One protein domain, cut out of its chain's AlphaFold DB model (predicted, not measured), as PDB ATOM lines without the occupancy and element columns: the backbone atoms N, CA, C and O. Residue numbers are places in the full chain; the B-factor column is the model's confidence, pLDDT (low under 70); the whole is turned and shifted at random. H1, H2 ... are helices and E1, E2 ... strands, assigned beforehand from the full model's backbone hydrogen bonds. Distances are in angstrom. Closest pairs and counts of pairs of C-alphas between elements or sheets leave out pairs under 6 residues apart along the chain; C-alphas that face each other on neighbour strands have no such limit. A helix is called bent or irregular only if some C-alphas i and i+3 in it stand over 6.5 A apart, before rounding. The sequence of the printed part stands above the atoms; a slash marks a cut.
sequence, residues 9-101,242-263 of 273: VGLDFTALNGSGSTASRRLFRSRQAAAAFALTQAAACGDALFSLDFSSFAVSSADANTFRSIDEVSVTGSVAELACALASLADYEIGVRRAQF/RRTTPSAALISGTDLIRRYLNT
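Overview. This is residues 9 to 101 and 242 to 263 of the 273 residues of an uncharacterized protein of Rhodococcus fascians D188 (UniProt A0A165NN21). Look for one antiparallel sheet of five strands, curled like part of a barrel round H4, with H1 and H2 over its other face and H3 packed on those two helices. The printed part has 115 residues, with four named helices and five named strands in the order E1 E2 H1 E3 E4 H2 H3 E5 H4; the sheet's order is E2 E1 E3 E4 E5. The class is mixed, and the whole is compact, with a radius of gyration of the C-alphas of 14.4 A and spans of 44 by 31 by 25 A.

Along the chain. Find C-alpha 9 at (104.705, 113.999, 155.040); from there E1, residues 9 to 17, runs 25.6 A. Next come E2, residues 20 to 28, 26.2 A; H1, residues 31 to 44, 19.9 A; E3, residues 49 to 59, 33.3 A; and E4, residues 66 to 77, 33.0 A. H2 is residues 79 to 87; H3, residues 90 to 98, is irregular, with C-alphas 91 and 94 7.2 A apart. E5, residues 249 to 252, precedes H4, residues 253 to 261, ending at (93.090, 116.467, 150.379).

Arrangement. In the twisted sheet, look across hairpin E1 and E2 at N 13 and O 24, 2.8 A, and across hairpin E3 and E4 at N 52 and O 75, 2.8 A. Between the antiparallel neighbours E1 and E3, N 12 and O 53 are within hydrogen-bond range at 2.9 A; between the antiparallel neighbours E4 and E5, N 67 and O 251 are within it at 2.8 A. E2, H1 and E3 form a split strand-helix-strand unit, E1 between its strands, with a right-handed crossover. Three layers, helices on both faces, have H1 at a height over the sheet of 9.0 A and H4 on the opposite face, C-alphas Arg 26 and Tyr 260 closest to E2 at 4.9 A. H1 touches H3, closest C-alphas Gln 32 and Gly 95, 3.8 A, at a steep tilt of 43 degrees. Every O i to N i+4 pair is within hydrogen-bond range in H1, H2 and H4; in H3, 3 of 5.

Size, cuts and confidence. The C-alphas farthest apart are Gly 18 and Ala 62, 47.0 A. Residues 102 to 241 are not printed; C-alphas 101 and 242 are 25.7 A apart across the cut. Of the links printed whole, none is long. The model's pLDDT is under 70 at residues 61 to 64, 242 to 248 and 262 to 263.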
ATOM      1  N   VAL A   9     104.258 112.661 154.633       90.69
ATOM      2  CA  VAL A   9     104.705 113.999 155.040       90.69
ATOM      3  C   VAL A   9     103.630 114.998 154.639       90.69
ATOM      4  O   VAL A   9     103.291 115.091 153.460       90.69
ATOM      5  N   GLY A  10     103.070 115.717 155.603       91.56
ATOM      6  CA  GLY A  10     102.202 116.864 155.365       91.56
ATOM      7  C   GLY A  10     103.023 118.135 155.233       91.56
ATOM      8  O   GLY A  10     104.001 118.325 155.952       91.56
ATOM      9  N   LEU A  11     102.606 118.984 154.306       93.25
ATOM     10  CA  LEU A  11     103.119 120.327 154.101       93.25
ATOM     11  C   LEU A  11     101.948 121.295 154.230       93.25
ATOM     12  O   LEU A  11     101.000 121.196 153.446       93.25
ATOM     13  N   ASP A  12     102.048 122.229 155.168       92.25
ATOM     14  CA  ASP A  12     101.246 123.447 155.183       92.25
ATOM     15  C   ASP A  12     102.118 124.567 154.580       92.25
ATOM     16  O   ASP A  12     103.163 124.926 155.115       92.25
ATOM     17  N   PHE A  13     101.722 125.062 153.410       91.31
ATOM     18  CA  PHE A  13     102.417 126.093 152.642       91.31
ATOM     19  C   PHE A  13     101.621 127.388 152.724       91.31
ATOM     20  O   PHE A  13     100.453 127.409 152.336       91.31
ATOM     21  N   THR A  14     102.253 128.469 153.167       91.44
ATOM     22  CA  THR A  14     101.651 129.804 153.194       91.44
ATOM     23  C   THR A  14     102.538 130.771 152.427       91.44
ATOM     24  O   THR A  14     103.736 130.827 152.688       91.44
ATOM     25  N   ALA A  15     101.959 131.534 151.504       90.19
ATOM     26  CA  ALA A  15     102.624 132.622 150.798       90.19
ATOM     27  C   ALA A  15     101.923 133.941 151.120       90.19
ATOM     28  O   ALA A  15     100.717 134.075 150.913       90.19
ATOM     29  N   LEU A  16     102.691 134.906 151.611       86.56
ATOM     30  CA  LEU A  16     102.264 136.261 151.911       86.56
ATOM     31  C   LEU A  16     102.843 137.201 150.855       86.56
ATOM     32  O   LEU A  16     104.059 137.345 150.741       86.56
ATOM     33  N   ASN A  17     101.973 137.852 150.091       82.31
ATOM     34  CA  ASN A  17     102.359 138.836 149.088       82.31
ATOM     35  C   ASN A  17     101.546 140.130 149.259       82.31
ATOM     36  O   ASN A  17     100.662 140.221 150.112       82.31
ATOM     37  N   GLY A  18     101.814 141.136 148.423       72.94
ATOM     38  CA  GLY A  18     101.089 142.413 148.464       72.94
ATOM     39  C   GLY A  18      99.573 142.307 148.225       72.94
ATOM     40  O   GLY A  18      98.855 143.257 148.514       72.94
ATOM     41  N   SER A  19      99.078 141.165 147.729       73.50
ATOM     42  CA  SER A  19      97.649 140.894 147.513       73.50
ATOM     43  C   SER A  19      96.981 140.088 148.636       73.50
ATOM     44  O   SER A  19      95.775 139.860 148.576       73.50
ATOM     45  N   GLY A  20      97.732 139.665 149.658       77.88
ATOM     46  CA  GLY A  20      97.218 138.923 150.808       77.88
ATOM     47  C   GLY A  20      97.982 137.629 151.094       77.88
ATOM     48  O   GLY A  20      99.109 137.424 150.646       77.88
ATOM     49  N   SER A  21      97.361 136.752 151.884       83.50
ATOM     50  CA  SER A  21      97.918 135.447 152.244       83.50
ATOM     51  C   SER A  21      97.194 134.333 151.497       83.50
ATOM     52  O   SER A  21      95.965 134.242 151.537       83.50
ATOM     53  N   THR A  22      97.956 133.469 150.831       84.50
ATOM     54  CA  THR A  22      97.455 132.234 150.224       84.50
ATOM     55  C   THR A  22      98.014 131.045 150.984       84.50
ATOM     56  O   THR A  22      99.216 130.954 151.217       84.50
ATOM     57  N   ALA A  23      97.140 130.125 151.383       86.56
ATOM     58  CA  ALA A  23      97.530 128.910 152.079       86.56
ATOM     59  C   ALA A  23      97.119 127.681 151.267       86.56
ATOM     60  O   ALA A  23      96.008 127.602 150.739       86.56
ATOM     61  N   SER A  24      98.010 126.701 151.187       86.25
ATOM     62  CA  SER A  24      97.741 125.403 150.583       86.25
ATOM     63  C   SER A  24      98.300 124.291 151.457       86.25
ATOM     64  O   SER A  24      99.290 124.471 152.161       86.25
ATOM     65  N   ARG A  25      97.648 123.131 151.435       90.50
ATOM     66  CA  ARG A  25      98.061 121.961 152.211       90.50
ATOM     67  C   ARG A  25      98.175 120.764 151.290       90.50
ATOM     68  O   ARG A  25      97.305 120.581 150.441       90.50
ATOM     69  N   ARG A  26      99.232 119.959 151.428       91.19
ATOM     70  CA  ARG A  26      99.407 118.719 150.649       91.19
ATOM     71  C   ARG A  26     100.095 117.603 151.429       91.19
ATOM     72  O   ARG A  26     100.893 117.865 152.320       91.19
ATOM     73  N   LEU A  27      99.806 116.359 151.038       92.12
ATOM     74  CA  LEU A  27     100.493 115.157 151.520       92.12
ATOM     75  C   LEU A  27     101.454 114.608 150.470       92.12
ATOM     76  O   LEU A  27     101.140 114.547 149.281       92.12
ATOM     77  N   PHE A  28     102.593 114.121 150.942       92.19
ATOM     78  CA  PHE A  28     103.651 113.525 150.141       92.19
ATOM     79  C   PHE A  28     104.087 112.192 150.734       92.19
ATOM     80  O   PHE A  28     103.949 111.943 151.927       92.19
ATOM     81  N   ARG A  29     104.670 111.338 149.891       90.19
ATOM     82  CA  ARG A  29     105.259 110.061 150.322       90.19
ATOM     83  C   ARG A  29     106.681 110.204 150.873       90.19
ATOM     84  O   ARG A  29     107.228 109.236 151.383       90.19
ATOM     85  N   SER A  30     107.303 111.373 150.730       91.62
ATOM     86  CA  SER A  30     108.658 111.626 151.223       91.62
ATOM     87  C   SER A  30     108.909 113.113 151.464       91.62
ATOM     88  O   SER A  30     108.297 113.972 150.824       91.62
ATOM     89  N   ARG A  31     109.869 113.406 152.351       92.94
ATOM     90  CA  ARG A  31     110.362 114.764 152.637       92.94
ATOM     91  C   ARG A  31     110.970 115.423 151.401       92.94
ATOM     92  O   ARG A  31     110.713 116.589 151.132       92.94
ATOM     93  N   GLN A  32     111.672 114.638 150.584       94.75
ATOM     94  CA  GLN A  32     112.246 115.086 149.313       94.75
ATOM     95  C   GLN A  32     111.171 115.586 148.339       94.75
ATOM     96  O   GLN A  32     111.323 116.651 147.750       94.75
ATOM     97  N   ALA A  33     110.076 114.834 148.174       94.44
ATOM     98  CA  ALA A  33     108.983 115.240 147.291       94.44
ATOM     99  C   ALA A  33     108.265 116.488 147.823       94.44
ATOM    100  O   ALA A  33     107.927 117.374 147.041       94.44
ATOM    101  N   ALA A  34     108.086 116.575 149.146       94.56
ATOM    102  CA  ALA A  34     107.497 117.740 149.794       94.56
ATOM    103  C   ALA A  34     108.358 119.003 149.601       94.56
ATOM    104  O   ALA A  34     107.828 120.027 149.180       94.56
ATOM    105  N   ALA A  35     109.677 118.926 149.829       95.12
ATOM    106  CA  ALA A  35     110.598 120.047 149.605       95.12
ATOM    107  C   ALA A  35     110.657 120.476 148.135       95.12
ATOM    108  O   ALA A  35     110.541 121.667 147.851       95.12
ATOM    109  N   ALA A  36     110.785 119.525 147.202       95.56
ATOM    110  CA  ALA A  36     110.820 119.834 145.773       95.56
ATOM    111  C   ALA A  36     109.549 120.570 145.333       95.56
ATOM    112  O   ALA A  36     109.627 121.579 144.634       95.56
ATOM    113  N   PHE A  37     108.381 120.099 145.780       94.62
ATOM    114  CA  PHE A  37     107.112 120.762 145.511       94.62
ATOM    115  C   PHE A  37     107.046 122.157 146.140       94.62
ATOM    116  O   PHE A  37     106.724 123.112 145.438       94.62
ATOM    117  N   ALA A  38     107.357 122.280 147.434       94.12
ATOM    118  CA  ALA A  38     107.264 123.542 148.165       94.12
ATOM    119  C   ALA A  38     108.124 124.633 147.517       94.12
ATOM    120  O   ALA A  38     107.634 125.728 147.264       94.12
ATOM    121  N   LEU A  39     109.376 124.311 147.189       94.81
ATOM    122  CA  LEU A  39     110.305 125.255 146.572       94.81
ATOM    123  C   LEU A  39     109.938 125.583 145.128       94.81
ATOM    124  O   LEU A  39     110.048 126.736 144.737       94.81
ATOM    125  N   THR A  40     109.450 124.608 144.355       93.56
ATOM    126  CA  THR A  40     108.958 124.869 142.991       93.56
ATOM    127  C   THR A  40     107.773 125.837 143.015       93.56
ATOM    128  O   THR A  40     107.717 126.764 142.213       93.56
ATOM    129  N   GLN A  41     106.844 125.662 143.961       91.25
ATOM    130  CA  GLN A  41     105.714 126.578 144.119       91.25
ATOM    131  C   GLN A  41     106.146 127.952 144.627       91.25
ATOM    132  O   GLN A  41     105.708 128.959 144.084       91.25
ATOM    133  N   ALA A  42     107.031 128.004 145.626       91.19
ATOM    134  CA  ALA A  42     107.557 129.266 146.135       91.19
ATOM    135  C   ALA A  42     108.269 130.055 145.024       91.19
ATOM    136  O   ALA A  42     107.971 131.225 144.807       91.19
ATOM    137  N   ALA A  43     109.122 129.387 144.243       89.19
ATOM    138  CA  ALA A  43     109.839 129.993 143.126       89.19
ATOM    139  C   ALA A  43     108.906 130.495 142.008       89.19
ATOM    140  O   ALA A  43     109.227 131.474 141.340       89.19
ATOM    141  N   ALA A  44     107.746 129.861 141.808       86.44
ATOM    142  CA  ALA A  44     106.734 130.329 140.861       86.44
ATOM    143  C   ALA A  44     105.953 131.561 141.359       86.44
ATOM    144  O   ALA A  44     105.403 132.303 140.548       86.44
ATOM    145  N   CYS A  45     105.902 131.787 142.675       81.25
ATOM    146  CA  CYS A  45     105.157 132.883 143.296       81.25
ATOM    147  C   CYS A  45     105.957 134.195 143.444       81.25
ATOM    148  O   CYS A  45     105.385 135.183 143.903       81.25
ATOM    149  N   GLY A  46     107.226 134.234 143.024       75.56
ATOM    150  CA  GLY A  46     108.051 135.450 143.015       75.56
ATOM    151  C   GLY A  46     108.387 135.977 144.415       75.56
ATOM    152  O   GLY A  46     108.642 135.192 145.327       75.56
ATOM    153  N   ASP A  47     108.368 137.304 144.578       75.75
ATOM    154  CA  ASP A  47     108.855 138.044 145.761       75.75
ATOM    155  C   ASP A  47     107.904 138.003 146.976       75.75
ATOM    156  O   ASP A  47     107.687 139.001 147.669       75.75
ATOM    157  N   ALA A  48     107.284 136.855 147.238       82.56
ATOM    158  CA  ALA A  48     106.473 136.652 148.432       82.56
ATOM    159  C   ALA A  48     107.337 136.197 149.622       82.56
ATOM    160  O   ALA A  48     108.406 135.606 149.463       82.56
ATOM    161  N   LEU A  49     106.840 136.440 150.834       89.00
ATOM    162  CA  LEU A  49     107.349 135.786 152.036       89.00
ATOM    163  C   LEU A  49     106.604 134.474 152.232       89.00
ATOM    164  O   LEU A  49     105.374 134.432 152.167       89.00
ATOM    165  N   PHE A  50     107.335 133.402 152.502       90.88
ATOM    166  CA  PHE A  50     106.762 132.071 152.614       90.88
ATOM    167  C   PHE A  50     106.940 131.512 154.017       90.88
ATOM    168  O   PHE A  50     107.948 131.770 154.662       90.88
ATOM    169  N   SER A  51     105.979 130.705 154.456       91.00
ATOM    170  CA  SER A  51     106.057 129.880 155.661       91.00
ATOM    171  C   SER A  51     105.713 128.445 155.284       91.00
ATOM    172  O   SER A  51     104.654 128.188 154.704       91.00
ATOM    173  N   LEU A  52     106.613 127.518 155.595       91.31
ATOM    174  CA  LEU A  52     106.494 126.091 155.324       91.31
ATOM    175  C   LEU A  52     106.504 125.324 156.641       91.31
ATOM    176  O   LEU A  52     107.534 125.283 157.309       91.31
ATOM    177  N   ASP A  53     105.402 124.664 156.979       91.69
ATOM    178  CA  ASP A  53     105.345 123.748 158.118       91.69
ATOM    179  C   ASP A  53     105.269 122.301 157.624       91.69
ATOM    180  O   ASP A  53     104.353 121.917 156.891       91.69
ATOM    181  N   PHE A  54     106.236 121.487 158.042       90.12
ATOM    182  CA  PHE A  54     106.307 120.064 157.737       90.12
ATOM    183  C   PHE A  54     105.956 119.226 158.964       90.12
ATOM    184  O   PHE A  54     106.568 119.369 160.027       90.12
ATOM    185  N   SER A  55     105.041 118.277 158.776       89.31
ATOM    186  CA  SER A  55     104.705 117.257 159.774       89.31
ATOM    187  C   SER A  55     104.834 115.864 159.155       89.31
ATOM    188  O   SER A  55     104.421 115.652 158.014       89.31
ATOM    189  N   SER A  56     105.375 114.886 159.880       87.69
ATOM    190  CA  SER A  56     105.373 113.486 159.450       87.69
ATOM    191  C   SER A  56     104.296 112.671 160.143       87.69
ATOM    192  O   SER A  56     103.913 112.920 161.286       87.69
ATOM    193  N   PHE A  57     103.808 111.669 159.416       84.88
ATOM    194  CA  PHE A  57     102.738 110.790 159.854       84.88
ATOM    195  C   PHE A  57     103.169 109.332 159.715       84.88
ATOM    196  O   PHE A  57     103.397 108.830 158.607       84.88
ATOM    197  N   ALA A  58     103.244 108.635 160.846       85.00
ATOM    198  CA  ALA A  58     103.512 107.201 160.910       85.00
ATOM    199  C   ALA A  58     102.262 106.455 161.389       85.00
ATOM    200  O   ALA A  58     101.571 106.919 162.295       85.00
ATOM    201  N   VAL A  59     101.959 105.299 160.800       79.88
ATOM    202  CA  VAL A  59     100.830 104.463 161.240       79.88
ATOM    203  C   VAL A  59     101.050 104.027 162.693       79.88
ATOM    204  O   VAL A  59     102.101 103.484 163.030       79.88
ATOM    205  N   SER A  60     100.070 104.288 163.563       76.12
ATOM    206  CA  SER A  60     100.186 104.030 165.006       76.12
ATOM    207  C   SER A  60      99.563 102.704 165.457       76.12
ATOM    208  O   SER A  60      99.929 102.222 166.528       76.12
ATOM    209  N   SER A  61      98.623 102.129 164.699       66.94
ATOM    210  CA  SER A  61      97.969 100.843 165.003       66.94
ATOM    211  C   SER A  61      97.715 100.041 163.724       66.94
ATOM    212  O   SER A  61      97.535 100.618 162.649       66.94
ATOM    213  N   ALA A  62      97.668  98.711 163.856       61.50
ATOM    214  CA  ALA A  62      97.363  97.762 162.786       61.50
ATOM    215  C   ALA A  62      95.939  97.919 162.212       61.50
ATOM    216  O   ALA A  62      95.685  97.478 161.095       61.50
ATOM    217  N   ASP A  63      95.049  98.626 162.917       63.62
ATOM    218  CA  ASP A  63      93.674  98.932 162.482       63.62
ATOM    219  C   ASP A  63      93.623  99.989 161.347       63.62
ATOM    220  O   ASP A  63      92.552 100.436 160.938       63.62
ATOM    221  N   ALA A  64      94.793 100.408 160.842       62.75
ATOM    222  CA  ALA A  64      95.043 101.196 159.628       62.75
ATOM    223  C   ALA A  64      94.434 102.611 159.547       62.75
ATOM    224  O   ALA A  64      94.633 103.288 158.540       62.75
ATOM    225  N   ASN A  65      93.756 103.104 160.589       74.50
ATOM    226  CA  ASN A  65      93.067 104.401 160.537       74.50
ATOM    227  C   ASN A  65      93.512 105.421 161.600       74.50
ATOM    228  O   ASN A  65      92.822 106.410 161.849       74.50
ATOM    229  N   THR A  66      94.659 105.209 162.244       82.56
ATOM    230  CA  THR A  66      95.226 106.177 163.194       82.56
ATOM    231  C   THR A  66      96.705 106.387 162.926       82.56
ATOM    232  O   THR A  66      97.493 105.440 162.871       82.56
ATOM    233  N   PHE A  67      97.079 107.652 162.787       82.88
ATOM    234  CA  PHE A  67      98.435 108.097 162.534       82.88
ATOM    235  C   PHE A  67      98.972 108.831 163.754       82.88
ATOM    236  O   PHE A  67      98.258 109.559 164.439       82.88
ATOM    237  N   ARG A  68     100.261 108.652 164.004       84.56
ATOM    238  CA  ARG A  68     101.046 109.488 164.896       84.56
ATOM    239  C   ARG A  68     101.588 110.652 164.078       84.56
ATOM    240  O   ARG A  68     102.361 110.418 163.152       84.56
ATOM    241  N   SER A  69     101.170 111.864 164.420       85.06
ATOM    242  CA  SER A  69     101.671 113.111 163.843       85.06
ATOM    243  C   SER A  69     102.884 113.600 164.624       85.06
ATOM    244  O   SER A  69     102.860 113.611 165.857       85.06
ATOM    245  N   ILE A  70     103.924 114.027 163.918       83.38
ATOM    246  CA  ILE A  70     105.124 114.646 164.480       83.38
ATOM    247  C   ILE A  70     105.378 115.926 163.693       83.38
ATOM    248  O   ILE A  70     105.617 115.862 162.491       83.38
ATOM    249  N   ASP A  71     105.332 117.078 164.356       83.00
ATOM    250  CA  ASP A  71     105.801 118.323 163.751       83.00
ATOM    251  C   ASP A  71     107.323 118.268 163.641       83.00
ATOM    252  O   ASP A  71     108.012 118.024 164.632       83.00
ATOM    253  N   GLU A  72     107.846 118.454 162.434       84.69
ATOM    254  CA  GLU A  72     109.269 118.258 162.163       84.69
ATOM    255  C   GLU A  72     110.004 119.587 162.090       84.69
ATOM    256  O   GLU A  72     110.959 119.836 162.829       84.69
ATOM    257  N   VAL A  73     109.574 120.431 161.157       88.44
ATOM    258  CA  VAL A  73     110.333 121.596 160.714       88.44
ATOM    259  C   VAL A  73     109.359 122.682 160.291       88.44
ATOM    260  O   VAL A  73     108.452 122.419 159.507       88.44
ATOM    261  N   SER A  74     109.586 123.897 160.777       90.56
ATOM    262  CA  SER A  74     108.980 125.111 160.242       90.56
ATOM    263  C   SER A  74     110.079 126.001 159.667       90.56
ATOM    264  O   SER A  74     111.121 126.176 160.307       90.56
ATOM    265  N   VAL A  75     109.880 126.509 158.453       91.50
ATOM    266  CA  VAL A  75     110.821 127.407 157.775       91.50
ATOM    267  C   VAL A  75     110.065 128.600 157.225       91.50
ATOM    268  O   VAL A  75     109.081 128.420 156.509       91.50
ATOM    269  N   THR A  76     110.558 129.801 157.506       90.75
ATOM    270  CA  THR A  76     109.951 131.046 157.030       90.75
ATOM    271  C   THR A  76     111.009 131.922 156.386       90.75
ATOM    272  O   THR A  76     112.118 132.016 156.910       90.75
ATOM    273  N   GLY A  77     110.675 132.556 155.265       90.88
ATOM    274  CA  GLY A  77     111.583 133.468 154.578       90.88
ATOM    275  C   GLY A  77     111.318 133.611 153.084       90.88
ATOM    276  O   GLY A  77     110.264 133.211 152.576       90.88
ATOM    277  N   SER A  78     112.297 134.181 152.385       91.12
ATOM    278  CA  SER A  78     112.351 134.202 150.920       91.12
ATOM    279  C   SER A  78     112.582 132.799 150.344       91.12
ATOM    280  O   SER A  78     112.964 131.865 151.051       91.12
ATOM    281  N   VAL A  79     112.410 132.629 149.029       92.00
ATOM    282  CA  VAL A  79     112.676 131.340 148.362       92.00
ATOM    283  C   VAL A  79     114.119 130.865 148.594       92.00
ATOM    284  O   VAL A  79     114.343 129.668 148.798       92.00
ATOM    285  N   ALA A  80     115.093 131.782 148.602       92.00
ATOM    286  CA  ALA A  80     116.486 131.446 148.863       92.00
ATOM    287  C   ALA A  80     116.707 130.998 150.312       92.00
ATOM    288  O   ALA A  80     117.392 129.999 150.542       92.00
ATOM    289  N   GLU A  81     116.078 131.670 151.282       93.44
ATOM    290  CA  GLU A  81     116.127 131.270 152.691       93.44
ATOM    291  C   GLU A  81     115.510 129.889 152.901       93.44
ATOM    292  O   GLU A  81     116.126 129.037 153.542       93.44
ATOM    293  N   LEU A  82     114.348 129.624 152.291       93.81
ATOM    294  CA  LEU A  82     113.709 128.311 152.335       93.81
ATOM    295  C   LEU A  82     114.619 127.219 151.759       93.81
ATOM    296  O   LEU A  82     114.776 126.157 152.364       93.81
ATOM    297  N   ALA A  83     115.224 127.463 150.595       94.81
ATOM    298  CA  ALA A  83     116.105 126.500 149.941       94.81
ATOM    299  C   ALA A  83     117.363 126.222 150.777       94.81
ATOM    300  O   ALA A  83     117.716 125.062 150.976       94.81
ATOM    301  N   CYS A  84     117.994 127.264 151.319       94.88
ATOM    302  CA  CYS A  84     119.169 127.173 152.187       94.88
ATOM    303  C   CYS A  84     118.876 126.422 153.494       94.88
ATOM    304  O   CYS A  84     119.610 125.508 153.890       94.88
ATOM    305  N   ALA A  85     117.762 126.754 154.144       92.69
ATOM    306  CA  ALA A  85     117.305 126.103 155.362       92.69
ATOM    307  C   ALA A  85     116.990 124.616 155.138       92.69
ATOM    308  O   ALA A  85     117.468 123.760 155.883       92.69
ATOM    309  N   LEU A  86     116.239 124.283 154.082       94.06
ATOM    310  CA  LEU A  86     115.900 122.895 153.755       94.06
ATOM    311  C   LEU A  86     117.115 122.093 153.275       94.06
ATOM    312  O   LEU A  86     117.235 120.917 153.608       94.06
ATOM    313  N   ALA A  87     118.044 122.704 152.540       94.94
ATOM    314  CA  ALA A  87     119.283 122.047 152.124       94.94
ATOM    315  C   ALA A  87     120.198 121.742 153.311       94.94
ATOM    316  O   ALA A  87     120.933 120.759 153.296       94.94
ATOM    317  N   SER A  88     120.094 122.533 154.380       90.56
ATOM    318  CA  SER A  88     120.715 122.241 155.669       90.56
ATOM    319  C   SER A  88     120.017 121.094 156.411       90.56
ATOM    320  O   SER A  88     120.313 120.849 157.576       90.56
ATOM    321  N   LEU A  89     119.084 120.356 155.821       89.19
ATOM    322  CA  LEU A  89     118.458 119.196 156.446       89.19
ATOM    323  C   LEU A  89     118.628 117.995 155.518       89.19
ATOM    324  O   LEU A  89     118.061 117.966 154.430       89.19
ATOM    325  N   ALA A  90     119.380 116.985 155.966       87.88
ATOM    326  CA  ALA A  90     119.769 115.838 155.136       87.88
ATOM    327  C   ALA A  90     118.576 115.157 154.433       87.88
ATOM    328  O   ALA A  90     118.659 114.777 153.268       87.88
ATOM    329  N   ASP A  91     117.429 115.070 155.109       89.94
ATOM    330  CA  ASP A  91     116.228 114.440 154.554       89.94
ATOM    331  C   ASP A  91     115.526 115.257 153.449       89.94
ATOM    332  O   ASP A  91     114.737 114.704 152.673       89.94
ATOM    333  N   TYR A  92     115.783 116.566 153.381       92.12
ATOM    334  CA  TYR A  92     115.153 117.498 152.443       92.12
ATOM    335  C   TYR A  92     116.103 117.960 151.335       92.12
ATOM    336  O   TYR A  92     115.626 118.354 150.272       92.12
ATOM    337  N   GLU A  93     117.420 117.851 151.528       93.31
ATOM    338  CA  GLU A  93     118.458 118.319 150.600       93.31
ATOM    339  C   GLU A  93     118.252 117.828 149.157       93.31
ATOM    340  O   GLU A  93     118.283 118.611 148.207       93.31
ATOM    341  N   ILE A  94     117.965 116.534 148.976       94.06
ATOM    342  CA  ILE A  94     117.689 115.962 147.646       94.06
ATOM    343  C   ILE A  94     116.437 116.596 147.022       94.06
ATOM    344  O   ILE A  94     116.372 116.769 145.806       94.06
ATOM    345  N   GLY A  95     115.442 116.939 147.841       94.81
ATOM    346  CA  GLY A  95     114.255 117.666 147.406       94.81
ATOM    347  C   GLY A  95     114.590 119.068 146.908       94.81
ATOM    348  O   GLY A  95     114.118 119.444 145.839       94.81
ATOM    349  N   VAL A  96     115.463 119.792 147.618       95.75
ATOM    350  CA  VAL A  96     115.951 121.116 147.193       95.75
ATOM    351  C   VAL A  96     116.603 121.035 145.822       95.75
ATOM    352  O   VAL A  96     116.169 121.721 144.906       95.75
ATOM    353  N   ARG A  97     117.551 120.109 145.630       93.38
ATOM    354  CA  ARG A  97     118.247 119.927 144.341       93.38
ATOM    355  C   ARG A  97     117.320 119.536 143.182       93.38
ATOM    356  O   ARG A  97     117.685 119.713 142.025       93.38
ATOM    357  N   ARG A  98     116.153 118.954 143.477       93.62
ATOM    358  CA  ARG A  98     115.142 118.543 142.486       93.62
ATOM    359  C   ARG A  98     114.068 119.598 142.236       93.62
ATOM    360  O   ARG A  98     113.246 119.392 141.342       93.62
ATOM    361  N   ALA A  99     114.029 120.671 143.021       94.25
ATOM    362  CA  ALA A  99     113.072 121.744 142.816       94.25
ATOM    363  C   ALA A  99     113.325 122.439 141.472       94.25
ATOM    364  O   ALA A  99     114.462 122.557 141.014       94.25
ATOM    365  N   GLN A 100     112.247 122.886 140.835       91.31
ATOM    366  CA  GLN A 100     112.298 123.572 139.552       91.31
ATOM    367  C   GLN A 100     112.080 125.054 139.789       91.31
ATOM    368  O   GLN A 100     111.041 125.465 140.297       91.31
ATOM    369  N   PHE A 101     113.065 125.854 139.415       89.31
ATOM    370  CA  PHE A 101     112.971 127.294 139.532       89.31
ATOM    371  C   PHE A 101     112.774 127.877 138.135       89.31
ATOM    372  O   PHE A 101     113.633 127.661 137.272       89.31
ATOM    373  N   ARG A 242     112.901 124.257 164.420       61.94
ATOM    374  CA  ARG A 242     112.631 122.874 164.832       61.94
ATOM    375  C   ARG A 242     111.788 122.942 166.097       61.94
ATOM    376  O   ARG A 242     112.263 123.429 167.119       61.94
ATOM    377  N   ARG A 243     110.541 122.469 166.045       57.91
ATOM    378  CA  ARG A 243     109.677 122.425 167.234       57.91
ATOM    379  C   ARG A 243     110.214 121.358 168.188       57.91
ATOM    380  O   ARG A 243     109.883 120.179 168.091       57.91
ATOM    381  N   THR A 244     111.086 121.768 169.104       43.72
ATOM    382  CA  THR A 244     111.707 120.932 170.141       43.72
ATOM    383  C   THR A 244     110.706 120.599 171.244       43.72
ATOM    384  O   THR A 244     110.828 121.059 172.371       43.72
ATOM    385  N   THR A 245     109.670 119.831 170.904       44.62
ATOM    386  CA  THR A 245     108.993 118.830 171.751       44.62
ATOM    387  C   THR A 245     107.825 118.239 170.951       44.62
ATOM    388  O   THR A 245     106.792 118.891 170.795       44.62
ATOM    389  N   PRO A 246     107.930 117.000 170.439       48.09
ATOM    390  CA  PRO A 246     106.797 116.352 169.808       48.09
ATOM    391  C   PRO A 246     105.861 115.870 170.916       48.09
ATOM    392  O   PRO A 246     106.036 114.782 171.465       48.09
ATOM    393  N   SER A 247     104.822 116.643 171.231       47.72
ATOM    394  CA  SER A 247     103.599 115.986 171.686       47.72
ATOM    395  C   SER A 247     103.050 115.260 170.466       47.72
ATOM    396  O   SER A 247     102.388 115.851 169.617       47.72
ATOM    397  N   ALA A 248     103.460 114.002 170.308       62.56
ATOM    398  CA  ALA A 248     103.041 113.180 169.192       62.56
ATOM    399  C   ALA A 248     101.521 112.990 169.283       62.56
ATOM    400  O   ALA A 248     101.035 112.188 170.082       62.56
ATOM    401  N   ALA A 249     100.777 113.763 168.497       75.25
ATOM    402  CA  ALA A 249      99.327 113.721 168.505       75.25
ATOM    403  C   ALA A 249      98.842 112.519 167.690       75.25
ATOM    404  O   ALA A 249      99.382 112.211 166.623       75.25
ATOM    405  N   LEU A 250      97.810 111.839 168.186       82.25
ATOM    406  CA  LEU A 250      97.082 110.860 167.390       82.25
ATOM    407  C   LEU A 250      96.087 111.600 166.499       82.25
ATOM    408  O   LEU A 250      95.301 112.412 166.981       82.25
ATOM    409  N   ILE A 251      96.118 111.304 165.204       83.62
ATOM    410  CA  ILE A 251      95.181 111.834 164.217       83.62
ATOM    411  C   ILE A 251      94.517 110.677 163.471       83.62
ATOM    412  O   ILE A 251      95.168 109.701 163.093       83.62
ATOM    413  N   SER A 252      93.202 110.766 163.275       84.88
ATOM    414  CA  SER A 252      92.457 109.801 162.465       84.88
ATOM    415  C   SER A 252      92.820 109.947 160.985       84.88
ATOM    416  O   SER A 252      93.037 111.060 160.503       84.88
ATOM    417  N   GLY A 253      92.832 108.844 160.232       81.50
ATOM    418  CA  GLY A 253      93.046 108.881 158.781       81.50
ATOM    419  C   GLY A 253      92.029 109.766 158.056       81.50
ATOM    420  O   GLY A 253      92.389 110.502 157.138       81.50
ATOM    421  N   THR A 254      90.779 109.793 158.524       83.38
ATOM    422  CA  THR A 254      89.734 110.675 157.984       83.38
ATOM    423  C   THR A 254      90.068 112.155 158.178       83.38
ATOM    424  O   THR A 254      89.865 112.956 157.265       83.38
ATOM    425  N   ASP A 255      90.603 112.530 159.341       83.69
ATOM    426  CA  ASP A 255      90.966 113.921 159.636       83.69
ATOM    427  C   ASP A 255      92.216 114.344 158.865       83.69
ATOM    428  O   ASP A 255      92.280 115.465 158.360       83.69
ATOM    429  N   LEU A 256      93.166 113.422 158.684       83.44
ATOM    430  CA  LEU A 256      94.330 113.622 157.825       83.44
ATOM    431  C   LEU A 256      93.909 113.910 156.372       83.44
ATOM    432  O   LEU A 256      94.361 114.888 155.777       83.44
ATOM    433  N   ILE A 257      92.993 113.104 155.819       81.50
ATOM    434  CA  ILE A 257      92.435 113.304 154.470       81.50
ATOM    435  C   ILE A 257      91.711 114.651 154.385       81.50
ATOM    436  O   ILE A 257      91.946 115.423 153.457       81.50
ATOM    437  N   ARG A 258      90.860 114.982 155.362       82.69
ATOM    438  CA  ARG A 258      90.153 116.271 155.382       82.69
ATOM    439  C   ARG A 258      91.115 117.457 155.384       82.69
ATOM    440  O   ARG A 258      90.898 118.409 154.638       82.69
ATOM    441  N   ARG A 259      92.176 117.383 156.192       82.44
ATOM    442  CA  ARG A 259      93.147 118.469 156.358       82.44
ATOM    443  C   ARG A 259      93.997 118.718 155.113       82.44
ATOM    444  O   ARG A 259      94.342 119.869 154.877       82.44
ATOM    445  N   TYR A 260      94.326 117.686 154.334       82.25
ATOM    446  CA  TYR A 260      95.314 117.809 153.251       82.25
ATOM    447  C   TYR A 260      94.815 117.466 151.840       82.25
ATOM    448  O   TYR A 260      95.531 117.732 150.878       82.25
ATOM    449  N   LEU A 261      93.636 116.857 151.689       72.62
ATOM    450  CA  LEU A 261      93.090 116.467 150.379       72.62
ATOM    451  C   LEU A 261      91.794 117.201 150.013       72.62
ATOM    452  O   LEU A 261      91.508 117.335 148.829       72.62
ATOM    453  N   ASN A 262      91.036 117.708 150.993       58.44
ATOM    454  CA  ASN A 262      89.705 118.290 150.759       58.44
ATOM    455  C   ASN A 262      89.600 119.799 151.028       58.44
ATOM    456  O   ASN A 262      88.490 120.326 151.033       58.44
ATOM    457  N   THR A 263      90.699 120.513 151.282       52.41
ATOM    458  CA  THR A 263      90.624 121.960 151.538       52.41
ATOM    459  C   THR A 263      90.674 122.737 150.215       52.41
ATOM    460  O   THR A 263      91.715 122.714 149.557       52.41
TER     461      THR A 263